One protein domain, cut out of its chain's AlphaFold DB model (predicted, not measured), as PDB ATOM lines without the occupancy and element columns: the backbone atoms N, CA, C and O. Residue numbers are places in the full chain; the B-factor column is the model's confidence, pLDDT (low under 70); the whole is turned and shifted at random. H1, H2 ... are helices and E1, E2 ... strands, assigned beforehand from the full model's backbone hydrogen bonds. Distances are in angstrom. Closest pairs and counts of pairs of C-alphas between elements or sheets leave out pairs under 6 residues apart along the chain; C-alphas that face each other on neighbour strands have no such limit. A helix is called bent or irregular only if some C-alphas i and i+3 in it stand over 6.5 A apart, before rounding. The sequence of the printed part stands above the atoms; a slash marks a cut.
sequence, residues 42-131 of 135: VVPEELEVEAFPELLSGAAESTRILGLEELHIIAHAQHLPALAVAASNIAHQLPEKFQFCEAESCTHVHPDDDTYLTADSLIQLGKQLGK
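Overview. This is residues 42 to 131 of the 135 residues of an uncharacterized protein of Corynebacterium callunae DSM 20147 (UniProt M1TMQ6). One long helix, H1, runs through the middle of a small mixed domain: H3 crosses it on one side, and on the other side lie the parallel strands E1 and E2 with H2, which packs on the first half of H1. Residues 103 to 114, with no named element, loop far out between E2 and the short strand E3, which leads straight into H3. The 90 printed residues hold three named helices and three named strands in the order H1, E1, H2, E2, E3, H3; the sheet has the order E1, E2 and is parallel. The class is mixed, helices and strands. The whole is compact, with a radius of gyration of the C-alphas of 12.2 A, and rounded, spanning 37 by 29 by 22 A.

Arrangement. H1, residues 49 to 66, is irregular: C-alphas 50 and 53 are 7.1 A apart, and its line is a rough one. E1, residues 70 to 75, comes closest to H1 at the C-alphas of Leu 71 and Thr 63, 6.7 A apart. H2, residues 80 to 89, touches H1 at residues 49 to 56 of H1 alone, with the closest C-alphas, those of Ala 86 and Pro 53, 5.5 A apart, at a steep tilt of 63 degrees, the same way. E2, residues 97 to 102, is parallel to E1, their directions 17 degrees apart; N 73 and O 99 are 3.0 A apart and N 101 and O 73 are 2.8 A apart, within hydrogen-bond range. E1, H2 and E2 form a strand-helix-strand unit, two parallel neighbour strands with a helix between, and its crossover is right-handed. E3, residues 115 to 118, pairs with no named strand and is near H1, with 8 pairs of C-alphas within 10 A. H3, residues 119 to 131, touches H1 about perpendicular, at 87 degrees; the closest C-alphas, those of Gly 58 and Gly 126, are 4.1 A apart. H3 is apart from H2, E1 and E2. In H3 every O i to N i+4 pair is within hydrogen-bond range, in H1 12 of 14 and in H2 5 of 6.

Along the chain. H1 begins at C-alpha 49 (24.925, 2.672, 19.638) and measures 26.0 A. E1 measures 16.3 A, H2 14.6 A, E2 16.4 A and E3 10.1 A. H3 measures 18.6 A and ends at C-alpha 131 (5.496, -0.142, 20.749).

Size, cuts and confidence. The two C-alphas farthest apart are those of Thr 107 and Lys 131, at 37.1 A. The printed part has no cut. The link from E2 to E3, 12 residues, is long. The mean pLDDT of the printed part is 89.4; residues 106 to 113 are under 70.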
ATOM      1  N   VAL A  42      25.907 -12.264  20.458       92.06
ATOM      2  CA  VAL A  42      27.111 -11.645  19.894       92.06
ATOM      3  C   VAL A  42      26.721 -10.333  19.228       92.06
ATOM      4  O   VAL A  42      25.861 -10.304  18.346       92.06
ATOM      5  N   VAL A  43      27.339  -9.242  19.672       93.12
ATOM      6  CA  VAL A  43      27.106  -7.892  19.165       93.12
ATOM      7  C   VAL A  43      28.083  -7.608  18.023       93.12
ATOM      8  O   VAL A  43      29.291  -7.618  18.270       93.12
ATOM      9  N   PRO A  44      27.592  -7.326  16.801       92.44
ATOM     10  CA  PRO A  44      28.443  -6.940  15.679       92.44
ATOM     11  C   PRO A  44      29.267  -5.682  15.982       92.44
ATOM     12  O   PRO A  44      28.805  -4.789  16.697       92.44
ATOM     13  N   GLU A  45      30.476  -5.600  15.426       91.19
ATOM     14  CA  GLU A  45      31.381  -4.455  15.603       91.19
ATOM     15  C   GLU A  45      30.835  -3.180  14.944       91.19
ATOM     16  O   GLU A  45      31.065  -2.073  15.417       91.19
ATOM     17  N   GLU A  46      30.067  -3.341  13.873       93.75
ATOM     18  CA  GLU A  46      29.439  -2.282  13.089       93.75
ATOM     19  C   GLU A  46      28.075  -1.831  13.635       93.75
ATOM     20  O   GLU A  46      27.405  -1.005  13.014       93.75
ATOM     21  N   LEU A  47      27.620  -2.392  14.763       94.75
ATOM     22  CA  LEU A  47      26.316  -2.047  15.319       94.75
ATOM     23  C   LEU A  47      26.330  -0.649  15.950       94.75
ATOM     24  O   LEU A  47      27.055  -0.389  16.907       94.75
ATOM     25  N   GLU A  48      25.446   0.214  15.458       95.88
ATOM     26  CA  GLU A  48      25.268   1.578  15.958       95.88
ATOM     27  C   GLU A  48      24.724   1.606  17.398       95.88
ATOM     28  O   GLU A  48      23.833   0.833  17.776       95.88
ATOM     29  N   VAL A  49      25.225   2.550  18.198       95.44
ATOM     30  CA  VAL A  49      24.925   2.672  19.638       95.44
ATOM     31  C   VAL A  49      23.434   2.899  19.900       95.44
ATOM     32  O   VAL A  49      22.894   2.439  20.909       95.44
ATOM     33  N   GLU A  50      22.740   3.569  18.982       95.69
ATOM     34  CA  GLU A  50      21.307   3.842  19.055       95.69
ATOM     35  C   GLU A  50      20.460   2.566  19.078       95.69
ATOM     36  O   GLU A  50      19.321   2.624  19.525       95.69
ATOM     37  N   ALA A  51      20.991   1.428  18.615       96.38
ATOM     38  CA  ALA A  51      20.282   0.151  18.597       96.38
ATOM     39  C   ALA A  51      20.441  -0.668  19.891       96.38
ATOM     40  O   ALA A  51      19.764  -1.685  20.065       96.38
ATOM     41  N   PHE A  52      21.343  -0.270  20.795       96.94
ATOM     42  CA  PHE A  52      21.638  -1.026  22.016       96.94
ATOM     43  C   PHE A  52      20.450  -1.153  22.979       96.94
ATOM     44  O   PHE A  52      20.275  -2.242  23.528       96.94
ATOM     45  N   PRO A  53      19.608  -0.122  23.199       96.19
ATOM     46  CA  PRO A  53      18.431  -0.271  24.048       96.19
ATOM     47  C   PRO A  53      17.489  -1.371  23.544       96.19
ATOM     48  O   PRO A  53      17.094  -2.248  24.310       96.19
ATOM     49  N   GLU A  54      17.174  -1.379  22.247       97.00
ATOM     50  CA  GLU A  54      16.294  -2.383  21.653       97.00
ATOM     51  C   GLU A  54      16.930  -3.769  21.639       97.00
ATOM     52  O   GLU A  54      16.240  -4.750  21.922       97.00
ATOM     53  N   LEU A  55      18.234  -3.860  21.361       97.69
ATOM     54  CA  LEU A  55      18.992  -5.105  21.469       97.69
ATOM     55  C   LEU A  55      18.846  -5.712  22.871       97.69
ATOM     56  O   LEU A  55      18.479  -6.879  23.003       97.69
ATOM     57  N   LEU A  56      19.107  -4.918  23.913       97.44
ATOM     58  CA  LEU A  56      19.098  -5.374  25.302       97.44
ATOM     59  C   LEU A  56      17.689  -5.740  25.778       97.44
ATOM     60  O   LEU A  56      17.513  -6.778  26.413       97.44
ATOM     61  N   SER A  57      16.669  -4.951  25.429       96.44
ATOM     62  CA  SER A  57      15.274  -5.300  25.726       96.44
ATOM     63  C   SER A  57      14.842  -6.583  25.019       96.44
ATOM     64  O   SER A  57      14.187  -7.429  25.625       96.44
ATOM     65  N   GLY A  58      15.229  -6.759  23.753       96.56
ATOM     66  CA  GLY A  58      14.967  -7.991  23.015       96.56
ATOM     67  C   GLY A  58      15.665  -9.199  23.634       96.56
ATOM     68  O   GLY A  58      15.049 -10.254  23.773       96.56
ATOM     69  N   ALA A  59      16.925  -9.046  24.043       96.56
ATOM     70  CA  ALA A  59      17.708 -10.099  24.684       96.56
ATOM     71  C   ALA A  59      17.095 -10.527  26.026       96.56
ATOM     72  O   ALA A  59      16.877 -11.715  26.264       96.56
ATOM     73  N   ALA A  60      16.746  -9.555  26.873       95.81
ATOM     74  CA  ALA A  60      16.116  -9.795  28.166       95.81
ATOM     75  C   ALA A  60      14.758 -10.498  28.024       95.81
ATOM     76  O   ALA A  60      14.475 -11.471  28.724       95.81
ATOM     77  N   GLU A  61      13.924 -10.043  27.085       95.44
ATOM     78  CA  GLU A  61      12.631 -10.676  26.828       95.44
ATOM     79  C   GLU A  61      12.792 -12.086  26.263       95.44
ATOM     80  O   GLU A  61      12.101 -12.997  26.706       95.44
ATOM     81  N   SER A  62      13.713 -12.289  25.320       94.69
ATOM     82  CA  SER A  62      13.963 -13.612  24.738       94.69
ATOM     83  C   SER A  62      14.400 -14.606  25.807       94.69
ATOM     84  O   SER A  62      13.859 -15.704  25.874       94.69
ATOM     85  N   THR A  63      15.304 -14.184  26.693       94.25
ATOM     86  CA  THR A  63      15.756 -14.983  27.840       94.25
ATOM     87  C   THR A  63      14.573 -15.391  28.719       94.25
ATOM     88  O   THR A  63      14.404 -16.568  29.034       94.25
ATOM     89  N   ARG A  64      13.669 -14.447  29.013       92.81
ATOM     90  CA  ARG A  64      12.450 -14.710  29.789       92.81
ATOM     91  C   ARG A  64      11.475 -15.654  29.079       92.81
ATOM     92  O   ARG A  64      10.926 -16.543  29.722       92.81
ATOM     93  N   ILE A  65      11.243 -15.468  27.778       93.19
ATOM     94  CA  ILE A  65      10.337 -16.304  26.968       93.19
ATOM     95  C   ILE A  65      10.840 -17.746  26.913       93.19
ATOM     96  O   ILE A  65      10.042 -18.676  27.007       93.19
ATOM     97  N   LEU A  66      12.152 -17.924  26.764       90.56
ATOM     98  CA  LEU A  66      12.791 -19.236  26.742       90.56
ATOM     99  C   LEU A  66      12.847 -19.889  28.131       90.56
ATOM    100  O   LEU A  66      13.156 -21.072  28.228       90.56
ATOM    101  N   GLY A  67      12.525 -19.147  29.196       89.94
ATOM    102  CA  GLY A  67      12.595 -19.638  30.570       89.94
ATOM    103  C   GLY A  67      14.028 -19.884  31.044       89.94
ATOM    104  O   GLY A  67      14.235 -20.714  31.923       89.94
ATOM    105  N   LEU A  68      14.999 -19.191  30.446       89.81
ATOM    106  CA  LEU A  68      16.415 -19.295  30.782       89.81
ATOM    107  C   LEU A  68      16.784 -18.249  31.840       89.81
ATOM    108  O   LEU A  68      16.151 -17.196  31.943       89.81
ATOM    109  N   GLU A  69      17.791 -18.553  32.653       87.50
ATOM    110  CA  GLU A  69      18.166 -17.727  33.809       87.50
ATOM    111  C   GLU A  69      19.375 -16.829  33.538       87.50
ATOM    112  O   GLU A  69      19.585 -15.856  34.265       87.50
ATOM    113  N   GLU A  70      20.175 -17.146  32.518       91.50
ATOM    114  CA  GLU A  70      21.445 -16.476  32.242       91.50
ATOM    115  C   GLU A  70      21.406 -15.767  30.885       91.50
ATOM    116  O   GLU A  70      20.876 -16.286  29.898       91.50
ATOM    117  N   LEU A  71      21.977 -14.562  30.836       93.81
ATOM    118  CA  LEU A  71      22.114 -13.784  29.605       93.81
ATOM    119  C   LEU A  71      23.524 -13.219  29.507       93.81
ATOM    120  O   LEU A  71      23.926 -12.387  30.325       93.81
ATOM    121  N   HIS A  72      24.239 -13.624  28.462       94.00
ATOM    122  CA  HIS A  72      25.574 -13.142  28.139       94.00
ATOM    123  C   HIS A  72      25.545 -12.296  26.869       94.00
ATOM    124  O   HIS A  72      25.083 -12.736  25.814       94.00
ATOM    125  N   ILE A  73      26.072 -11.078  26.963       94.62
ATOM    126  CA  ILE A  73      26.267 -10.189  25.818       94.62
ATOM    127  C   ILE A  73      27.763 -10.107  25.523       94.62
ATOM    128  O   ILE A  73      28.519  -9.511  26.290       94.62
ATOM    129  N   ILE A  74      28.180 -10.692  24.403       93.00
ATOM    130  CA  ILE A  74      29.554 -10.654  23.904       93.00
ATOM    131  C   ILE A  74      29.684  -9.480  22.940       93.00
ATOM    132  O   ILE A  74      29.000  -9.445  21.919       93.00
ATOM    133  N   ALA A  75      30.557  -8.524  23.237       93.81
ATOM    134  CA  ALA A  75      30.746  -7.342  22.402       93.81
ATOM    135  C   ALA A  75      32.206  -6.886  22.372       93.81
ATOM    136  O   ALA A  75      32.974  -7.138  23.297       93.81
ATOM    137  N   HIS A  76      32.583  -6.152  21.328       93.19
ATOM    138  CA  HIS A  76      33.886  -5.491  21.269       93.19
ATOM    139  C   HIS A  76      34.034  -4.462  22.399       93.19
ATOM    140  O   HIS A  76      33.067  -3.798  22.781       93.19
ATOM    141  N   ALA A  77      35.264  -4.276  22.893       93.50
ATOM    142  CA  ALA A  77      35.578  -3.387  24.017       93.50
ATOM    143  C   ALA A  77      34.995  -1.973  23.869       93.50
ATOM    144  O   ALA A  77      34.514  -1.383  24.835       93.50
ATOM    145  N   GLN A  78      34.995  -1.446  22.641       94.25
ATOM    146  CA  GLN A  78      34.472  -0.119  22.320       94.25
ATOM    147  C   GLN A  78      32.961   0.030  22.578       94.25
ATOM    148  O   GLN A  78      32.500   1.132  22.870       94.25
ATOM    149  N   HIS A  79      32.190  -1.061  22.516       95.75
ATOM    150  CA  HIS A  79      30.739  -1.054  22.731       95.75
ATOM    151  C   HIS A  79      30.350  -1.218  24.201       95.75
ATOM    152  O   HIS A  79      29.283  -0.750  24.600       95.75
ATOM    153  N   LEU A  80      31.203  -1.841  25.023       95.56
ATOM    154  CA  LEU A  80      30.873  -2.191  26.409       95.56
ATOM    155  C   LEU A  80      30.428  -1.000  27.272       95.56
ATOM    156  O   LEU A  80      29.423  -1.144  27.972       95.56
ATOM    157  N   PRO A  81      31.074   0.185  27.230       96.62
ATOM    158  CA  PRO A  81      30.621   1.319  28.033       96.62
ATOM    159  C   PRO A  81      29.208   1.779  27.660       96.62
ATOM    160  O   PRO A  81      28.380   2.026  28.536       96.62
ATOM    161  N   ALA A  82      28.912   1.865  26.362       97.25
ATOM    162  CA  ALA A  82      27.605   2.291  25.877       97.25
ATOM    163  C   ALA A  82      26.522   1.231  26.143       97.25
ATOM    164  O   ALA A  82      25.417   1.577  26.566       97.25
ATOM    165  N   LEU A  83      26.855  -0.054  25.992       97.25
ATOM    166  CA  LEU A  83      25.990  -1.170  26.378       97.25
ATOM    167  C   LEU A  83      25.677  -1.154  27.879       97.25
ATOM    168  O   LEU A  83      24.521  -1.325  28.258       97.25
ATOM    169  N   ALA A  84      26.666  -0.893  28.736       96.56
ATOM    170  CA  ALA A  84      26.465  -0.812  30.181       96.56
ATOM    171  C   ALA A  84      25.526   0.340  30.572       96.56
ATOM    172  O   ALA A  84      24.628   0.161  31.399       96.56
ATOM    173  N   VAL A  85      25.685   1.510  29.944       97.25
ATOM    174  CA  VAL A  85      24.770   2.645  30.142       97.25
ATOM    175  C   VAL A  85      23.354   2.282  29.691       97.25
ATOM    176  O   VAL A  85      22.407   2.490  30.450       97.25
ATOM    177  N   ALA A  86      23.190   1.693  28.505       96.69
ATOM    178  CA  ALA A  86      21.881   1.270  28.007       96.69
ATOM    179  C   ALA A  86      21.225   0.215  28.920       96.69
ATOM    180  O   ALA A  86      20.046   0.338  29.251       96.69
ATOM    181  N   ALA A  87      21.998  -0.760  29.406       96.69
ATOM    182  CA  ALA A  87      21.535  -1.795  30.328       96.69
ATOM    183  C   ALA A  87      21.042  -1.215  31.659       96.69
ATOM    184  O   ALA A  87      20.027  -1.668  32.185       96.69
ATOM    185  N   SER A  88      21.698  -0.170  32.177       95.88
ATOM    186  CA  SER A  88      21.279   0.483  33.425       95.88
ATOM    187  C   SER A  88      19.847   1.034  33.363       95.88
ATOM    188  O   SER A  88      19.126   0.987  34.360       95.88
ATOM    189  N   ASN A  89      19.389   1.463  32.181       94.00
ATOM    190  CA  ASN A  89      18.032   1.978  31.986       94.00
ATOM    191  C   ASN A  89      16.961   0.881  32.074       94.00
ATOM    192  O   ASN A  89      15.799   1.175  32.361       94.00
ATOM    193  N   ILE A  90      17.337  -0.380  31.849       93.75
ATOM    194  CA  ILE A  90      16.428  -1.529  31.867       93.75
ATOM    195  C   ILE A  90      16.816  -2.572  32.918       93.75
ATOM    196  O   ILE A  90      16.363  -3.708  32.839       93.75
ATOM    197  N   ALA A  91      17.618  -2.208  33.924       92.94
ATOM    198  CA  ALA A  91      18.182  -3.154  34.892       92.94
ATOM    199  C   ALA A  91      17.127  -4.040  35.587       92.94
ATOM    200  O   ALA A  91      17.393  -5.193  35.895       92.94
ATOM    201  N   HIS A  92      15.908  -3.526  35.772       91.81
ATOM    202  CA  HIS A  92      14.775  -4.256  36.352       91.81
ATOM    203  C   HIS A  92      14.195  -5.366  35.452       91.81
ATOM    204  O   HIS A  92      13.374  -6.151  35.913       91.81
ATOM    205  N   GLN A  93      14.561  -5.395  34.169       92.50
ATOM    206  CA  GLN A  93      14.104  -6.373  33.175       92.50
ATOM    207  C   GLN A  93      15.163  -7.436  32.882       92.50
ATOM    208  O   GLN A  93      14.830  -8.473  32.307       92.50
ATOM    209  N   LEU A  94      16.424  -7.156  33.226       94.06
ATOM    210  CA  LEU A  94      17.538  -8.065  33.003       94.06
ATOM    211  C   LEU A  94      17.436  -9.264  33.960       94.06
ATOM    212  O   LEU A  94      16.991  -9.098  35.098       94.06
ATOM    213  N   PRO A  95      17.837 -10.466  33.515       92.06
ATOM    214  CA  PRO A  95      17.892 -11.628  34.389       92.06
ATOM    215  C   PRO A  95      18.938 -11.440  35.496       92.06
ATOM    216  O   PRO A  95      19.878 -10.657  35.356       92.06
ATOM    217  N   GLU A  96      18.790 -12.187  36.594       88.12
ATOM    218  CA  GLU A  96      19.684 -12.092  37.757       88.12
ATOM    219  C   GLU A  96      21.144 -12.387  37.385       88.12
ATOM    220  O   GLU A  96      22.061 -11.708  37.849       88.12
ATOM    221  N   LYS A  97      21.359 -13.351  36.485       91.94
ATOM    222  CA  LYS A  97      22.677 -13.743  35.981       91.94
ATOM    223  C   LYS A  97      22.964 -13.103  34.619       91.94
ATOM    224  O   LYS A  97      23.196 -13.780  33.619       91.94
ATOM    225  N   PHE A  98      22.913 -11.776  34.578       94.00
ATOM    226  CA  PHE A  98      23.284 -10.987  33.405       94.00
ATOM    227  C   PHE A  98      24.778 -10.641  33.406       94.00
ATOM    228  O   PHE A  98      25.298 -10.158  34.416       94.00
ATOM    229  N   GLN A  99      25.462 -10.835  32.275       92.94
ATOM    230  CA  GLN A  99      26.883 -10.507  32.132       92.94
ATOM    231  C   GLN A  99      27.222  -9.882  30.776       92.94
ATOM    232  O   GLN A  99      26.657 -10.229  29.736       92.94
ATOM    233  N   PHE A 100      28.211  -8.990  30.799       94.25
ATOM    234  CA  PHE A 100      28.914  -8.532  29.608       94.25
ATOM    235  C   PHE A 100      30.247  -9.260  29.484       94.25
ATOM    236  O   PHE A 100      31.006  -9.343  30.450       94.25
ATOM    237  N   CYS A 101      30.551  -9.708  28.274       91.19
ATOM    238  CA  CYS A 101      31.812 -10.331  27.923       91.19
ATOM    239  C   CYS A 101      32.458  -9.515  26.804       91.19
ATOM    240  O   CYS A 101      31.822  -9.198  25.800       91.19
ATOM    241  N   GLU A 102      33.728  -9.171  26.966       91.38
ATOM    242  CA  GLU A 102      34.495  -8.613  25.860       91.38
ATOM    243  C   GLU A 102      34.807  -9.736  24.854       91.38
ATOM    244  O   GLU A 102      35.183 -10.852  25.229       91.38
ATOM    245  N   ALA A 103      34.604  -9.455  23.567       86.38
ATOM    246  CA  ALA A 103      34.967 -10.364  22.489       86.38
ATOM    247  C   ALA A 103      36.472 -10.685  22.542       86.38
ATOM    248  O   ALA A 103      37.281  -9.834  22.897       86.38
ATOM    249  N   GLU A 104      36.849 -11.918  22.196       76.12
ATOM    250  CA  GLU A 104      38.242 -12.412  22.159       76.12
ATOM    251  C   GLU A 104      38.972 -12.520  23.514       76.12
ATOM    252  O   GLU A 104      39.955 -13.256  23.606       76.12
ATOM    253  N   SER A 105      38.491 -11.868  24.578       72.38
ATOM    254  CA  SER A 105      39.042 -11.984  25.939       72.38
ATOM    255  C   SER A 105      38.148 -12.785  26.897       72.38
ATOM    256  O   SER A 105      38.547 -13.070  28.029       72.38
ATOM    257  N   CYS A 106      36.960 -13.200  26.444       66.19
ATOM    258  CA  CYS A 106      36.052 -14.038  27.219       66.19
ATOM    259  C   CYS A 106      36.675 -15.417  27.506       66.19
ATOM    260  O   CYS A 106      36.836 -16.246  26.614       66.19
ATOM    261  N   THR A 107      37.011 -15.673  28.773       59.19
ATOM    262  CA  THR A 107      37.496 -16.983  29.244       59.19
ATOM    263  C   THR A 107      36.364 -17.938  29.627       59.19
ATOM    264  O   THR A 107      36.642 -19.053  30.069       59.19
ATOM    265  N   HIS A 108      35.099 -17.509  29.530       60.50
ATOM    266  CA  HIS A 108      33.966 -18.391  29.785       60.50
ATOM    267  C   HIS A 108      33.861 -19.427  28.668       60.50
ATOM    268  O   HIS A 108      33.830 -19.098  27.483       60.50
ATOM    269  N   VAL A 109      33.805 -20.695  29.068       56.91
ATOM    270  CA  VAL A 109      33.455 -21.783  28.161       56.91
ATOM    271  C   VAL A 109      31.962 -21.655  27.899       56.91
ATOM    272  O   VAL A 109      31.160 -21.936  28.786       56.91
ATOM    273  N   HIS A 110      31.608 -21.190  26.706       59.72
ATOM    274  CA  HIS A 110      30.257 -21.321  26.182       59.72
ATOM    275  C   HIS A 110      30.086 -22.787  25.777       59.72
ATOM    276  O   HIS A 110      30.810 -23.228  24.878       59.72
ATOM    277  N   PRO A 111      29.265 -23.584  26.482       58.00
ATOM    278  CA  PRO A 111      29.029 -24.961  26.075       58.00
ATOM    279  C   PRO A 111      28.453 -24.985  24.653       58.00
ATOM    280  O   PRO A 111      27.743 -24.064  24.249       58.00
ATOM    281  N   ASP A 112      28.742 -26.047  23.901       56.47
ATOM    282  CA  ASP A 112      28.291 -26.199  22.506       56.47
ATOM    283  C   ASP A 112      26.751 -26.151  22.357       56.47
ATOM    284  O   ASP A 112      26.240 -25.928  21.259       56.47
ATOM    285  N   ASP A 113      26.020 -26.305  23.467       58.34
ATOM    286  CA  ASP A 113      24.557 -26.274  23.555       58.34
ATOM    287  C   ASP A 113      23.972 -24.880  23.884       58.34
ATOM    288  O   ASP A 113      22.780 -24.763  24.175       58.34
ATOM    289  N   ASP A 114      24.778 -23.810  23.863       71.88
ATOM    290  CA  ASP A 114      24.304 -22.444  24.124       71.88
ATOM    291  C   ASP A 114      23.263 -21.963  23.102       71.88
ATOM    292  O   ASP A 114      23.374 -22.161  21.888       71.88
ATOM    293  N   THR A 115      22.238 -21.253  23.592       82.25
ATOM    294  CA  THR A 115      21.248 -20.629  22.708       82.25
ATOM    295  C   THR A 115      21.793 -19.307  22.178       82.25
ATOM    296  O   THR A 115      21.731 -18.274  22.848       82.25
ATOM    297  N   TYR A 116      22.304 -19.333  20.948       86.44
ATOM    298  CA  TYR A 116      22.795 -18.143  20.258       86.44
ATOM    299  C   TYR A 116      21.673 -17.391  19.545       86.44
ATOM    300  O   TYR A 116      20.986 -17.939  18.681       86.44
ATOM    301  N   LEU A 117      21.524 -16.105  19.861       88.75
ATOM    302  CA  LEU A 117      20.568 -15.216  19.198       88.75
ATOM    303  C   LEU A 117      21.296 -14.089  18.461       88.75
ATOM    304  O   LEU A 117      22.266 -13.515  18.959       88.75
ATOM    305  N   THR A 118      20.814 -13.754  17.262       88.44
ATOM    306  CA  THR A 118      21.400 -12.686  16.443       88.44
ATOM    307  C   THR A 118      20.907 -11.312  16.878       88.44
ATOM    308  O   THR A 118      19.727 -11.133  17.194       88.44
ATOM    309  N   ALA A 119      21.797 -10.317  16.826       91.12
ATOM    310  CA  ALA A 119      21.482  -8.941  17.201       91.12
ATOM    311  C   ALA A 119      20.255  -8.387  16.452       91.12
ATOM    312  O   ALA A 119      19.367  -7.814  17.078       91.12
ATOM    313  N   ASP A 120      20.139  -8.636  15.146       92.94
ATOM    314  CA  ASP A 120      19.014  -8.151  14.336       92.94
ATOM    315  C   ASP A 120      17.654  -8.660  14.824       92.94
ATOM    316  O   ASP A 120      16.698  -7.885  14.932       92.94
ATOM    317  N   SER A 121      17.558  -9.954  15.146       91.94
ATOM    318  CA  SER A 121      16.312 -10.566  15.625       91.94
ATOM    319  C   SER A 121      15.889  -9.959  16.962       91.94
ATOM    320  O   SER A 121      14.715  -9.645  17.175       91.94
ATOM    321  N   LEU A 122      16.861  -9.733  17.845       95.62
ATOM    322  CA  LEU A 122      16.644  -9.144  19.161       95.62
ATOM    323  C   LEU A 122      16.255  -7.671  19.065       95.62
ATOM    324  O   LEU A 122      15.292  -7.258  19.704       95.62
ATOM    325  N   ILE A 123      16.918  -6.894  18.211       96.50
ATOM    326  CA  ILE A 123      16.562  -5.494  17.955       96.50
ATOM    327  C   ILE A 123      15.131  -5.404  17.422       96.50
ATOM    328  O   ILE A 123      14.352  -4.556  17.861       96.50
ATOM    329  N   GLN A 124      14.746  -6.272  16.482       94.75
ATOM    330  CA  GLN A 124      13.373  -6.304  15.979       94.75
ATOM    331  C   GLN A 124      12.372  -6.633  17.088       94.75
ATOM    332  O   GLN A 124      11.349  -5.954  17.191       94.75
ATOM    333  N   LEU A 125      12.672  -7.618  17.937       94.44
ATOM    334  CA  LEU A 125      11.835  -7.955  19.086       94.44
ATOM    335  C   LEU A 125      11.716  -6.773  20.060       94.44
ATOM    336  O   LEU A 125      10.600  -6.374  20.394       94.44
ATOM    337  N   GLY A 126      12.833  -6.152  20.442       93.75
ATOM    338  CA  GLY A 126      12.870  -4.973  21.309       93.75
ATOM    339  C   GLY A 126      12.020  -3.823  20.772       93.75
ATOM    340  O   GLY A 126      11.197  -3.259  21.498       93.75
ATOM    341  N   LYS A 127      12.103  -3.549  19.464       94.00
ATOM    342  CA  LYS A 127      11.247  -2.557  18.787       94.00
ATOM    343  C   LYS A 127       9.756  -2.877  18.910       94.00
ATOM    344  O   LYS A 127       8.944  -1.958  19.013       94.00
ATOM    345  N   GLN A 128       9.363  -4.152  18.868       92.00
ATOM    346  CA  GLN A 128       7.956  -4.546  19.033       92.00
ATOM    347  C   GLN A 128       7.476  -4.381  20.479       92.00
ATOM    348  O   GLN A 128       6.324  -4.003  20.700       92.00
ATOM    349  N   LEU A 129       8.351  -4.609  21.461       86.81
ATOM    350  CA  LEU A 129       8.035  -4.439  22.881       86.81
ATOM    351  C   LEU A 129       7.838  -2.962  23.248       86.81
ATOM    352  O   LEU A 129       6.843  -2.621  23.884       86.81
ATOM    353  N   GLY A 130       8.713  -2.071  22.768       76.25
ATOM    354  CA  GLY A 130       8.589  -0.625  23.006       76.25
ATOM    355  C   GLY A 130       7.290  -0.021  22.451       76.25
ATOM    356  O   GLY A 130       6.689   0.860  23.067       76.25
ATOM    357  N   LYS A 131       6.787  -0.553  21.328       74.19
ATOM    358  CA  LYS A 131       5.496  -0.142  20.749       74.19
ATOM    359  C   LYS A 131       4.300  -0.531  21.616       74.19
ATOM    360  O   LYS A 131       3.335   0.222  21.664       74.19
TER     361      LYS A 131